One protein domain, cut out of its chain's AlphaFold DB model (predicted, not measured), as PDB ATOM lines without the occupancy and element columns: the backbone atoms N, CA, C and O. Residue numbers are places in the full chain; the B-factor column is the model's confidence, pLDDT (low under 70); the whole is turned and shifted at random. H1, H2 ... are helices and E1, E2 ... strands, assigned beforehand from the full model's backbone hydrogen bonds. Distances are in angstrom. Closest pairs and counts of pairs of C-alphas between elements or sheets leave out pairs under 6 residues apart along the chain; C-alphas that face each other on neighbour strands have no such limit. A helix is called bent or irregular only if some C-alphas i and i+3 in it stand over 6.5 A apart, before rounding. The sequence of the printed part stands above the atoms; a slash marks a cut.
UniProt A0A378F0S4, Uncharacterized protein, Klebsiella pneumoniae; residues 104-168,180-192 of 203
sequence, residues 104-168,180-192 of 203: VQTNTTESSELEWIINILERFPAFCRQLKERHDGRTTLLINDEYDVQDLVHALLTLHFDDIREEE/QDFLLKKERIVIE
ATOM      1  N   VAL A 104      94.218 159.639 143.763       69.81
ATOM      2  CA  VAL A 104      94.119 158.232 143.357       69.81
ATOM      3  C   VAL A 104      95.487 157.712 142.933       69.81
ATOM      4  O   VAL A 104      95.877 156.643 143.389       69.81
ATOM      5  N   GLN A 105      96.240 158.472 142.131       65.38
ATOM      6  CA  GLN A 105      97.601 158.096 141.752       65.38
ATOM      7  C   GLN A 105      98.487 157.923 142.983       65.38
ATOM      8  O   GLN A 105      99.119 156.882 143.098       65.38
ATOM      9  N   THR A 106      98.473 158.855 143.940       64.81
ATOM     10  CA  THR A 106      99.277 158.708 145.163       64.81
ATOM     11  C   THR A 106      98.876 157.478 145.973       64.81
ATOM     12  O   THR A 106      99.752 156.745 146.408       64.81
ATOM     13  N   ASN A 107      97.579 157.194 146.123       67.69
ATOM     14  CA  ASN A 107      97.122 156.034 146.893       67.69
ATOM     15  C   ASN A 107      97.404 154.703 146.179       67.69
ATOM     16  O   ASN A 107      97.716 153.709 146.827       67.69
ATOM     17  N   THR A 108      97.272 154.652 144.850       65.31
ATOM     18  CA  THR A 108      97.598 153.452 144.064       65.31
ATOM     19  C   THR A 108      99.097 153.190 144.063       65.31
ATOM     20  O   THR A 108      99.501 152.043 144.221       65.31
ATOM     21  N   THR A 109      99.905 154.241 143.926       70.31
ATOM     22  CA  THR A 109     101.362 154.196 144.074       70.31
ATOM     23  C   THR A 109     101.705 153.656 145.464       70.31
ATOM     24  O   THR A 109     102.181 152.523 145.519       70.31
ATOM     25  N   GLU A 110     101.275 154.313 146.557       70.19
ATOM     26  CA  GLU A 110     101.539 153.865 147.943       70.19
ATOM     27  C   GLU A 110     101.116 152.396 148.177       70.19
ATOM     28  O   GLU A 110     101.858 151.615 148.780       70.19
ATOM     29  N   SER A 111      99.951 151.982 147.659       74.75
ATOM     30  CA  SER A 111      99.491 150.586 147.734       74.75
ATOM     31  C   SER A 111     100.416 149.632 146.974       74.75
ATOM     32  O   SER A 111     100.696 148.536 147.453       74.75
ATOM     33  N   SER A 112     100.900 150.038 145.800       83.19
ATOM     34  CA  SER A 112     101.789 149.222 144.978       83.19
ATOM     35  C   SER A 112     103.183 149.078 145.594       83.19
ATOM     36  O   SER A 112     103.702 147.963 145.627       83.19
ATOM     37  N   GLU A 113     103.788 150.140 146.141       87.56
ATOM     38  CA  GLU A 113     105.099 150.028 146.801       87.56
ATOM     39  C   GLU A 113     105.033 149.154 148.052       87.56
ATOM     40  O   GLU A 113     105.934 148.347 148.295       87.56
ATOM     41  N   LEU A 114     103.948 149.266 148.824       89.19
ATOM     42  CA  LEU A 114     103.728 148.412 149.983       89.19
ATOM     43  C   LEU A 114     103.605 146.935 149.578       89.19
ATOM     44  O   LEU A 114     104.219 146.078 150.212       89.19
ATOM     45  N   GLU A 115     102.874 146.627 148.503       89.62
ATOM     46  CA  GLU A 115     102.786 145.269 147.948       89.62
ATOM     47  C   GLU A 115     104.157 144.730 147.504       89.62
ATOM     48  O   GLU A 115     104.474 143.564 147.762       89.62
ATOM     49  N   TRP A 116     105.004 145.569 146.896       90.38
ATOM     50  CA  TRP A 116     106.377 145.192 146.543       90.38
ATOM     51  C   TRP A 116     107.210 144.840 147.775       90.38
ATOM     52  O   TRP A 116     107.857 143.791 147.790       90.38
ATOM     53  N   ILE A 117     107.165 145.675 148.817       92.00
ATOM     54  CA  ILE A 117     107.874 145.428 150.080       92.00
ATOM     55  C   ILE A 117     107.383 144.127 150.717       92.00
ATOM     56  O   ILE A 117     108.201 143.284 151.084       92.00
ATOM     57  N   ILE A 118     106.065 143.914 150.790       92.19
ATOM     58  CA  ILE A 118     105.481 142.675 151.321       92.19
ATOM     59  C   ILE A 118     106.008 141.464 150.546       92.19
ATOM     60  O   ILE A 118     106.523 140.531 151.155       92.19
ATOM     61  N   ASN A 119     105.970 141.495 149.213       93.00
ATOM     62  CA  ASN A 119     106.450 140.388 148.383       93.00
ATOM     63  C   ASN A 119     107.962 140.123 148.554       93.00
ATOM     64  O   ASN A 119     108.389 138.966 148.533       93.00
ATOM     65  N   ILE A 120     108.786 141.159 148.753       92.19
ATOM     66  CA  ILE A 120     110.214 141.003 149.087       92.19
ATOM     67  C   ILE A 120     110.366 140.294 150.440       92.19
ATOM     68  O   ILE A 120     111.091 139.300 150.540       92.19
ATOM     69  N   LEU A 121     109.662 140.771 151.471       92.25
ATOM     70  CA  LEU A 121     109.763 140.251 152.837       92.25
ATOM     71  C   LEU A 121     109.202 138.825 152.966       92.25
ATOM     72  O   LEU A 121     109.795 137.992 153.650       92.25
ATOM     73  N   GLU A 122     108.129 138.486 152.250       91.94
ATOM     74  CA  GLU A 122     107.595 137.118 152.177       91.94
ATOM     75  C   GLU A 122     108.590 136.134 151.545       91.94
ATOM     76  O   GLU A 122     108.637 134.953 151.905       91.94
ATOM     77  N   ARG A 123     109.430 136.614 150.620       91.88
ATOM     78  CA  ARG A 123     110.472 135.815 149.955       91.88
ATOM     79  C   ARG A 123     111.801 135.810 150.706       91.88
ATOM     80  O   ARG A 123     112.682 135.018 150.354       91.88
ATOM     81  N   PHE A 124     111.938 136.608 151.762       91.44
ATOM     82  CA  PHE A 124     113.155 136.707 152.565       91.44
ATOM     83  C   PHE A 124     113.667 135.348 153.090       91.44
ATOM     84  O   PHE A 124     114.858 135.065 152.944       91.44
ATOM     85  N   PRO A 125     112.822 134.420 153.596       89.44
ATOM     86  CA  PRO A 125     113.282 133.085 153.988       89.44
ATOM     87  C   PRO A 125     113.918 132.279 152.847       89.44
ATOM     88  O   PRO A 125     114.910 131.574 153.052       89.44
ATOM     89  N   ALA A 126     113.356 132.371 151.638       90.00
ATOM     90  CA  ALA A 126     113.883 131.678 150.466       90.00
ATOM     91  C   ALA A 126     115.226 132.278 150.030       90.00
ATOM     92  O   ALA A 126     116.154 131.529 149.723       90.00
ATOM     93  N   PHE A 127     115.348 133.606 150.085       91.75
ATOM     94  CA  PHE A 127     116.605 134.324 149.881       91.75
ATOM     95  C   PHE A 127     117.689 133.863 150.870       91.75
ATOM     96  O   PHE A 127     118.770 133.447 150.450       91.75
ATOM     97  N   CYS A 128     117.378 133.811 152.168       89.25
ATOM     98  CA  CYS A 128     118.305 133.328 153.195       89.25
ATOM     99  C   CYS A 128     118.729 131.868 152.975       89.25
ATOM    100  O   CYS A 128     119.894 131.530 153.179       89.25
ATOM    101  N   ARG A 129     117.817 130.986 152.536       87.38
ATOM    102  CA  ARG A 129     118.164 129.598 152.179       87.38
ATOM    103  C   ARG A 129     119.115 129.548 150.984       87.38
ATOM    104  O   ARG A 129     120.102 128.825 151.041       87.38
ATOM    105  N   GLN A 130     118.864 130.347 149.950       89.19
ATOM    106  CA  GLN A 130     119.733 130.403 148.776       89.19
ATOM    107  C   GLN A 130     121.143 130.898 149.121       89.19
ATOM    108  O   GLN A 130     122.116 130.379 148.577       89.19
ATOM    109  N   LEU A 131     121.275 131.861 150.042       88.62
ATOM    110  CA  LEU A 131     122.587 132.323 150.508       88.62
ATOM    111  C   LEU A 131     123.402 131.207 151.175       88.62
ATOM    112  O   LEU A 131     124.626 131.214 151.057       88.62
ATOM    113  N   LYS A 132     122.744 130.230 151.813       84.88
ATOM    114  CA  LYS A 132     123.407 129.059 152.413       84.88
ATOM    115  C   LYS A 132     123.920 128.068 151.366       84.88
ATOM    116  O   LYS A 132     124.925 127.402 151.599       84.88
ATOM    117  N   GLU A 133     123.263 127.974 150.214       86.75
ATOM    118  CA  GLU A 133     123.620 127.052 149.133       86.75
ATOM    119  C   GLU A 133     124.727 127.639 148.248       86.75
ATOM    120  O   GLU A 133     124.522 128.080 147.115       86.75
ATOM    121  N   ARG A 134     125.943 127.675 148.798       87.56
ATOM    122  CA  ARG A 134     127.124 128.224 148.126       87.56
ATOM    123  C   ARG A 134     127.845 127.150 147.317       87.56
ATOM    124  O   ARG A 134     128.058 126.032 147.780       87.56
ATOM    125  N   HIS A 135     128.307 127.528 146.125       88.81
ATOM    126  CA  HIS A 135     129.187 126.688 145.313       88.81
ATOM    127  C   HIS A 135     130.446 126.294 146.103       88.81
ATOM    128  O   HIS A 135     131.069 127.159 146.725       88.81
ATOM    129  N   ASP A 136     130.839 125.018 146.021       89.94
ATOM    130  CA  ASP A 136     132.074 124.475 146.611       89.94
ATOM    131  C   ASP A 136     132.168 124.640 148.142       89.94
ATOM    132  O   ASP A 136     133.238 124.858 148.700       89.94
ATOM    133  N   GLY A 137     131.020 124.611 148.834       81.31
ATOM    134  CA  GLY A 137     130.969 124.634 150.302       81.31
ATOM    135  C   GLY A 137     131.537 125.908 150.938       81.31
ATOM    136  O   GLY A 137     131.928 125.896 152.104       81.31
ATOM    137  N   ARG A 138     131.614 127.009 150.179       86.88
ATOM    138  CA  ARG A 138     132.155 128.281 150.672       86.88
ATOM    139  C   ARG A 138     131.344 128.803 151.854       86.88
ATOM    140  O   ARG A 138     130.118 128.735 151.855       86.88
ATOM    141  N   THR A 139     132.037 129.426 152.803       86.31
ATOM    142  CA  THR A 139     131.419 130.097 153.947       86.31
ATOM    143  C   THR A 139     130.401 131.148 153.488       86.31
ATOM    144  O   THR A 139     130.657 131.915 152.553       86.31
ATOM    145  N   THR A 140     129.238 131.157 154.139       87.75
ATOM    146  CA  THR A 140     128.163 132.139 153.935       87.75
ATOM    147  C   THR A 140     128.188 133.211 155.027       87.75
ATOM    148  O   THR A 140     128.824 133.031 156.064       87.75
ATOM    149  N   LEU A 141     127.462 134.309 154.807       85.00
ATOM    150  CA  LEU A 141     127.136 135.271 155.854       85.00
ATOM    151  C   LEU A 141     126.283 134.592 156.942       85.00
ATOM    152  O   LEU A 141     125.345 133.852 156.629       85.00
ATOM    153  N   LEU A 142     126.646 134.805 158.207       83.44
ATOM    154  CA  LEU A 142     126.006 134.197 159.374       83.44
ATOM    155  C   LEU A 142     124.938 135.156 159.925       83.44
ATOM    156  O   LEU A 142     125.257 136.303 160.191       83.44
ATOM    157  N   ILE A 143     123.697 134.687 160.109       84.81
ATOM    158  CA  ILE A 143     122.563 135.516 160.570       84.81
ATOM    159  C   ILE A 143     122.239 135.188 162.038       84.81
ATOM    160  O   ILE A 143     121.415 134.315 162.344       84.81
ATOM    161  N   ASN A 144     122.883 135.881 162.970       83.75
ATOM    162  CA  ASN A 144     122.863 135.603 164.407       83.75
ATOM    163  C   ASN A 144     121.811 136.389 165.166       83.75
ATOM    164  O   ASN A 144     121.073 135.786 165.954       83.75
ATOM    165  N   ASP A 145     121.645 137.668 164.861       83.94
ATOM    166  CA  ASP A 145     120.740 138.569 165.574       83.94
ATOM    167  C   ASP A 145     119.830 139.357 164.620       83.94
ATOM    168  O   ASP A 145     119.603 138.920 163.489       83.94
ATOM    169  N   GLU A 146     119.176 140.390 165.149       86.38
ATOM    170  CA  GLU A 146     118.242 141.265 164.438       86.38
ATOM    171  C   GLU A 146     118.957 142.227 163.490       86.38
ATOM    172  O   GLU A 146     118.456 142.455 162.394       86.38
ATOM    173  N   TYR A 147     120.158 142.685 163.848       87.25
ATOM    174  CA  TYR A 147     120.960 143.575 163.012       87.25
ATOM    175  C   TYR A 147     121.406 142.863 161.731       87.25
ATOM    176  O   TYR A 147     121.268 143.411 160.644       87.25
ATOM    177  N   ASP A 148     121.791 141.583 161.817       88.94
ATOM    178  CA  ASP A 148     122.098 140.790 160.615       88.94
ATOM    179  C   ASP A 148     120.882 140.652 159.673       88.94
ATOM    180  O   ASP A 148     121.022 140.513 158.456       88.94
ATOM    181  N   VAL A 149     119.661 140.633 160.227       89.50
ATOM    182  CA  VAL A 149     118.425 140.600 159.427       89.50
ATOM    183  C   VAL A 149     118.164 141.974 158.818       89.50
ATOM    184  O   VAL A 149     117.808 142.038 157.644       89.50
ATOM    185  N   GLN A 150     118.365 143.048 159.586       90.19
ATOM    186  CA  GLN A 150     118.251 144.425 159.110       90.19
ATOM    187  C   GLN A 150     119.184 144.670 157.921       90.19
ATOM    188  O   GLN A 150     118.694 145.060 156.866       90.19
ATOM    189  N   ASP A 151     120.470 144.325 158.014       89.62
ATOM    190  CA  ASP A 151     121.441 144.502 156.922       89.62
ATOM    191  C   ASP A 151     120.984 143.830 155.617       89.62
ATOM    192  O   ASP A 151     121.056 144.401 154.525       89.62
ATOM    193  N   LEU A 152     120.471 142.600 155.721       92.94
ATOM    194  CA  LEU A 152     119.989 141.846 154.567       92.94
ATOM    195  C   LEU A 152     118.688 142.411 153.992       92.94
ATOM    196  O   LEU A 152     118.519 142.438 152.772       92.94
ATOM    197  N   VAL A 153     117.764 142.845 154.851       92.81
ATOM    198  CA  VAL A 153     116.526 143.507 154.425       92.81
ATOM    199  C   VAL A 153     116.855 144.828 153.738       92.81
ATOM    200  O   VAL A 153     116.346 145.071 152.646       92.81
ATOM    201  N   HIS A 154     117.759 145.630 154.302       91.81
ATOM    202  CA  HIS A 154     118.210 146.873 153.693       91.81
ATOM    203  C   HIS A 154     118.797 146.611 152.305       91.81
ATOM    204  O   HIS A 154     118.338 147.194 151.323       91.81
ATOM    205  N   ALA A 155     119.726 145.659 152.185       91.88
ATOM    206  CA  ALA A 155     120.318 145.297 150.900       91.88
ATOM    207  C   ALA A 155     119.257 144.935 149.842       91.88
ATOM    208  O   ALA A 155     119.367 145.359 148.694       91.88
ATOM    209  N   LEU A 156     118.201 144.205 150.214       93.44
ATOM    210  CA  LEU A 156     117.100 143.891 149.296       93.44
ATOM    211  C   LEU A 156     116.262 145.119 148.925       93.44
ATOM    212  O   LEU A 156     115.886 145.267 147.764       93.44
ATOM    213  N   LEU A 157     115.980 146.002 149.884       92.19
ATOM    214  CA  LEU A 157     115.224 147.228 149.636       92.19
ATOM    215  C   LEU A 157     115.980 148.174 148.690       92.19
ATOM    216  O   LEU A 157     115.355 148.752 147.803       92.19
ATOM    217  N   THR A 158     117.313 148.271 148.796       91.38
ATOM    218  CA  THR A 158     118.127 149.137 147.907       91.38
ATOM    219  C   THR A 158     118.036 148.766 146.427       91.38
ATOM    220  O   THR A 158     118.371 149.574 145.567       91.38
ATOM    221  N   LEU A 159     117.558 147.559 146.098       90.81
ATOM    222  CA  LEU A 159     117.325 147.154 144.710       90.81
ATOM    223  C   LEU A 159     116.146 147.899 144.067       90.81
ATOM    224  O   LEU A 159     116.051 147.939 142.841       90.81
ATOM    225  N   HIS A 160     115.238 148.440 144.884       89.00
ATOM    226  CA  HIS A 160     113.973 149.021 144.440       89.00
ATOM    227  C   HIS A 160     113.739 150.454 144.936       89.00
ATOM    228  O   HIS A 160     112.952 151.169 144.318       89.00
ATOM    229  N   PHE A 161     114.408 150.880 146.010       89.69
ATOM    230  CA  PHE A 161     114.204 152.188 146.632       89.69
ATOM    231  C   PHE A 161     115.523 152.956 146.765       89.69
ATOM    232  O   PHE A 161     116.506 152.429 147.282       89.69
ATOM    233  N   ASP A 162     115.517 154.219 146.326       84.56
ATOM    234  CA  ASP A 162     116.710 155.078 146.290       84.56
ATOM    235  C   ASP A 162     116.977 155.836 147.613       84.56
ATOM    236  O   ASP A 162     118.120 156.197 147.886       84.56
ATOM    237  N   ASP A 163     115.943 156.121 148.423       84.81
ATOM    238  CA  ASP A 163     116.037 156.880 149.693       84.81
ATOM    239  C   ASP A 163     115.518 156.029 150.861       84.81
ATOM    240  O   ASP A 163     114.390 156.195 151.334       84.81
ATOM    241  N   ILE A 164     116.358 155.094 151.306       87.50
ATOM    242  CA  ILE A 164     116.143 154.295 152.514       87.50
ATOM    243  C   ILE A 164     117.009 154.898 153.611       87.50
ATOM    244  O   ILE A 164     118.233 154.955 153.495       87.50
ATOM    245  N   ARG A 165     116.372 155.375 154.675       84.50
ATOM    246  CA  ARG A 165     117.078 155.990 155.798       84.50
ATOM    247  C   ARG A 165     117.146 154.998 156.941       84.50
ATOM    248  O   ARG A 165     116.111 154.643 157.501       84.50
ATOM    249  N   GLU A 166     118.364 154.596 157.276       71.56
ATOM    250  CA  GLU A 166     118.691 154.039 158.586       71.56
ATOM    251  C   GLU A 166     118.593 155.182 159.613       71.56
ATOM    252  O   GLU A 166     118.983 156.316 159.318       71.56
ATOM    253  N   GLU A 167     118.012 154.953 160.790       65.00
ATOM    254  CA  GLU A 167     117.780 156.046 161.740       65.00
ATOM    255  C   GLU A 167     119.104 156.625 162.294       65.00
ATOM    256  O   GLU A 167     119.838 155.972 163.037       65.00
ATOM    257  N   GLU A 168     119.384 157.902 162.003       50.03
ATOM    258  CA  GLU A 168     120.296 158.718 162.811       50.03
ATOM    259  C   GLU A 168     119.599 159.103 164.123       50.03
ATOM    260  O   GLU A 168     118.521 159.703 164.123       50.03
ATOM    261  N   GLN A 180     113.114 153.188 165.023       72.00
ATOM    262  CA  GLN A 180     112.529 152.541 163.844       72.00
ATOM    263  C   GLN A 180     113.669 152.093 162.931       72.00
ATOM    264  O   GLN A 180     114.599 152.870 162.718       72.00
ATOM    265  N   ASP A 181     113.599 150.889 162.366       80.56
ATOM    266  CA  ASP A 181     114.740 150.337 161.618       80.56
ATOM    267  C   ASP A 181     114.941 150.983 160.241       80.56
ATOM    268  O   ASP A 181     116.057 151.376 159.900       80.56
ATOM    269  N   PHE A 182     113.867 151.144 159.454       88.69
ATOM    270  CA  PHE A 182     113.934 151.807 158.146       88.69
ATOM    271  C   PHE A 182     112.801 152.808 157.940       88.69
ATOM    272  O   PHE A 182     111.623 152.490 158.128       88.69
ATOM    273  N   LEU A 183     113.160 153.997 157.448       87.81
ATOM    274  CA  LEU A 183     112.219 155.011 156.978       87.81
ATOM    275  C   LEU A 183     112.382 155.237 155.471       87.81
ATOM    276  O   LEU A 183     113.369 155.821 155.019       87.81
ATOM    277  N   LEU A 184     111.361 154.854 154.708       87.81
ATOM    278  CA  LEU A 184     111.233 155.156 153.284       87.81
ATOM    279  C   LEU A 184     110.416 156.443 153.165       87.81
ATOM    280  O   LEU A 184     109.184 156.437 153.099       87.81
ATOM    281  N   LYS A 185     111.106 157.586 153.268       80.00
ATOM    282  CA  LYS A 185     110.457 158.894 153.472       80.00
ATOM    283  C   LYS A 185     109.548 159.288 152.307       80.00
ATOM    284  O   LYS A 185     108.517 159.921 152.538       80.00
ATOM    285  N   LYS A 186     109.948 158.961 151.078       81.94
ATOM    286  CA  LYS A 186     109.201 159.299 149.862       81.94
ATOM    287  C   LYS A 186     107.922 158.466 149.758       81.94
ATOM    288  O   LYS A 186     106.876 159.012 149.428       81.94
ATOM    289  N   GLU A 187     108.013 157.193 150.108       83.62
ATOM    290  CA  GLU A 187     106.929 156.210 150.081       83.62
ATOM    291  C   GLU A 187     106.061 156.288 151.346       83.62
ATOM    292  O   GLU A 187     104.985 155.707 151.402       83.62
ATOM    293  N   ARG A 188     106.511 157.036 152.365       85.50
ATOM    294  CA  ARG A 188     105.848 157.216 153.668       85.50
ATOM    295  C   ARG A 188     105.639 155.894 154.411       85.50
ATOM    296  O   ARG A 188     104.684 155.747 155.172       85.50
ATOM    297  N   ILE A 189     106.573 154.962 154.230       86.69
ATOM    298  CA  ILE A 189     106.556 153.633 154.841       86.69
ATOM    299  C   ILE A 189     107.632 153.560 155.926       86.69
ATOM    300  O   ILE A 189     108.768 153.999 155.735       86.69
ATOM    301  N   VAL A 190     107.256 152.987 157.068       87.69
ATOM    302  CA  VAL A 190     108.166 152.625 158.158       87.69
ATOM    303  C   VAL A 190     108.217 151.109 158.240       87.69
ATOM    304  O   VAL A 190     107.168 150.459 158.255       87.69
ATOM    305  N   ILE A 191     109.421 150.553 158.303       88.06
ATOM    306  CA  ILE A 191     109.641 149.116 158.455       88.06
ATOM    307  C   ILE A 191     110.348 148.882 159.785       88.06
ATOM    308  O   ILE A 191     111.381 149.485 160.060       88.06
ATOM    309  N   GLU A 192     109.778 147.978 160.574       89.44
ATOM    310  CA  GLU A 192     110.350 147.479 161.819       89.44
ATOM    311  C   GLU A 192     110.689 145.999 161.625       89.44
ATOM    312  O   GLU A 192     109.813 145.189 161.298       89.44
TER     313      GLU A 192
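This is residues 104 to 168 and 180 to 192 of the 203 residues of an uncharacterized protein of Klebsiella pneumoniae (UniProt A0A378F0S4). A small antiparallel sheet, E1 E2 E3, and helix H2 sit together over one side of long helix H1; residues 133 to 138 stick out past its end. The printed part has 78 residues, in order H1, H2, E1, E2, E3, mostly helix. It is loose, radius of gyration of the C-alphas 14.5 A, spanning 50 by 27 by 17 A.

E1 is residues 164 to 166, E2 182 to 184, E3 189 to 191, ending at (109.641, 149.116, 158.455). H2, residues 146 to 157, measures 16.2 A. H1, residues 104 to 132, begins at (94.119, 158.232, 143.357); assigned as one helix by hydrogen bonds, it is bent, C-alphas 122 and 125 being 7.2 A apart, into H1a, 104 to 122, 26.6 A, and H1b, 125 to 132, 11.0 A.

Within hydrogen-bond range are N 165 and O 183, 3.1 A, for E1 and E2, and N 184 and O 189, 2.9 A, for hairpin E2 and E3. H2 only grazes the sheet. H2 and H1a only just touch, with 3 pairs of C-alphas within 8 A, the closest Ile 120 and Leu 156, 7.5 A. H1b and H2 are apart. In H1a, H1b and H2 every O i to N i+4 pair is within range.

Residues 169 to 179 are cut out, a 10.0 A gap between C-alphas 168 and 180. The H1 to H2 link is long. pLDDT is under 70 at 104 to 108 and 167 to 168.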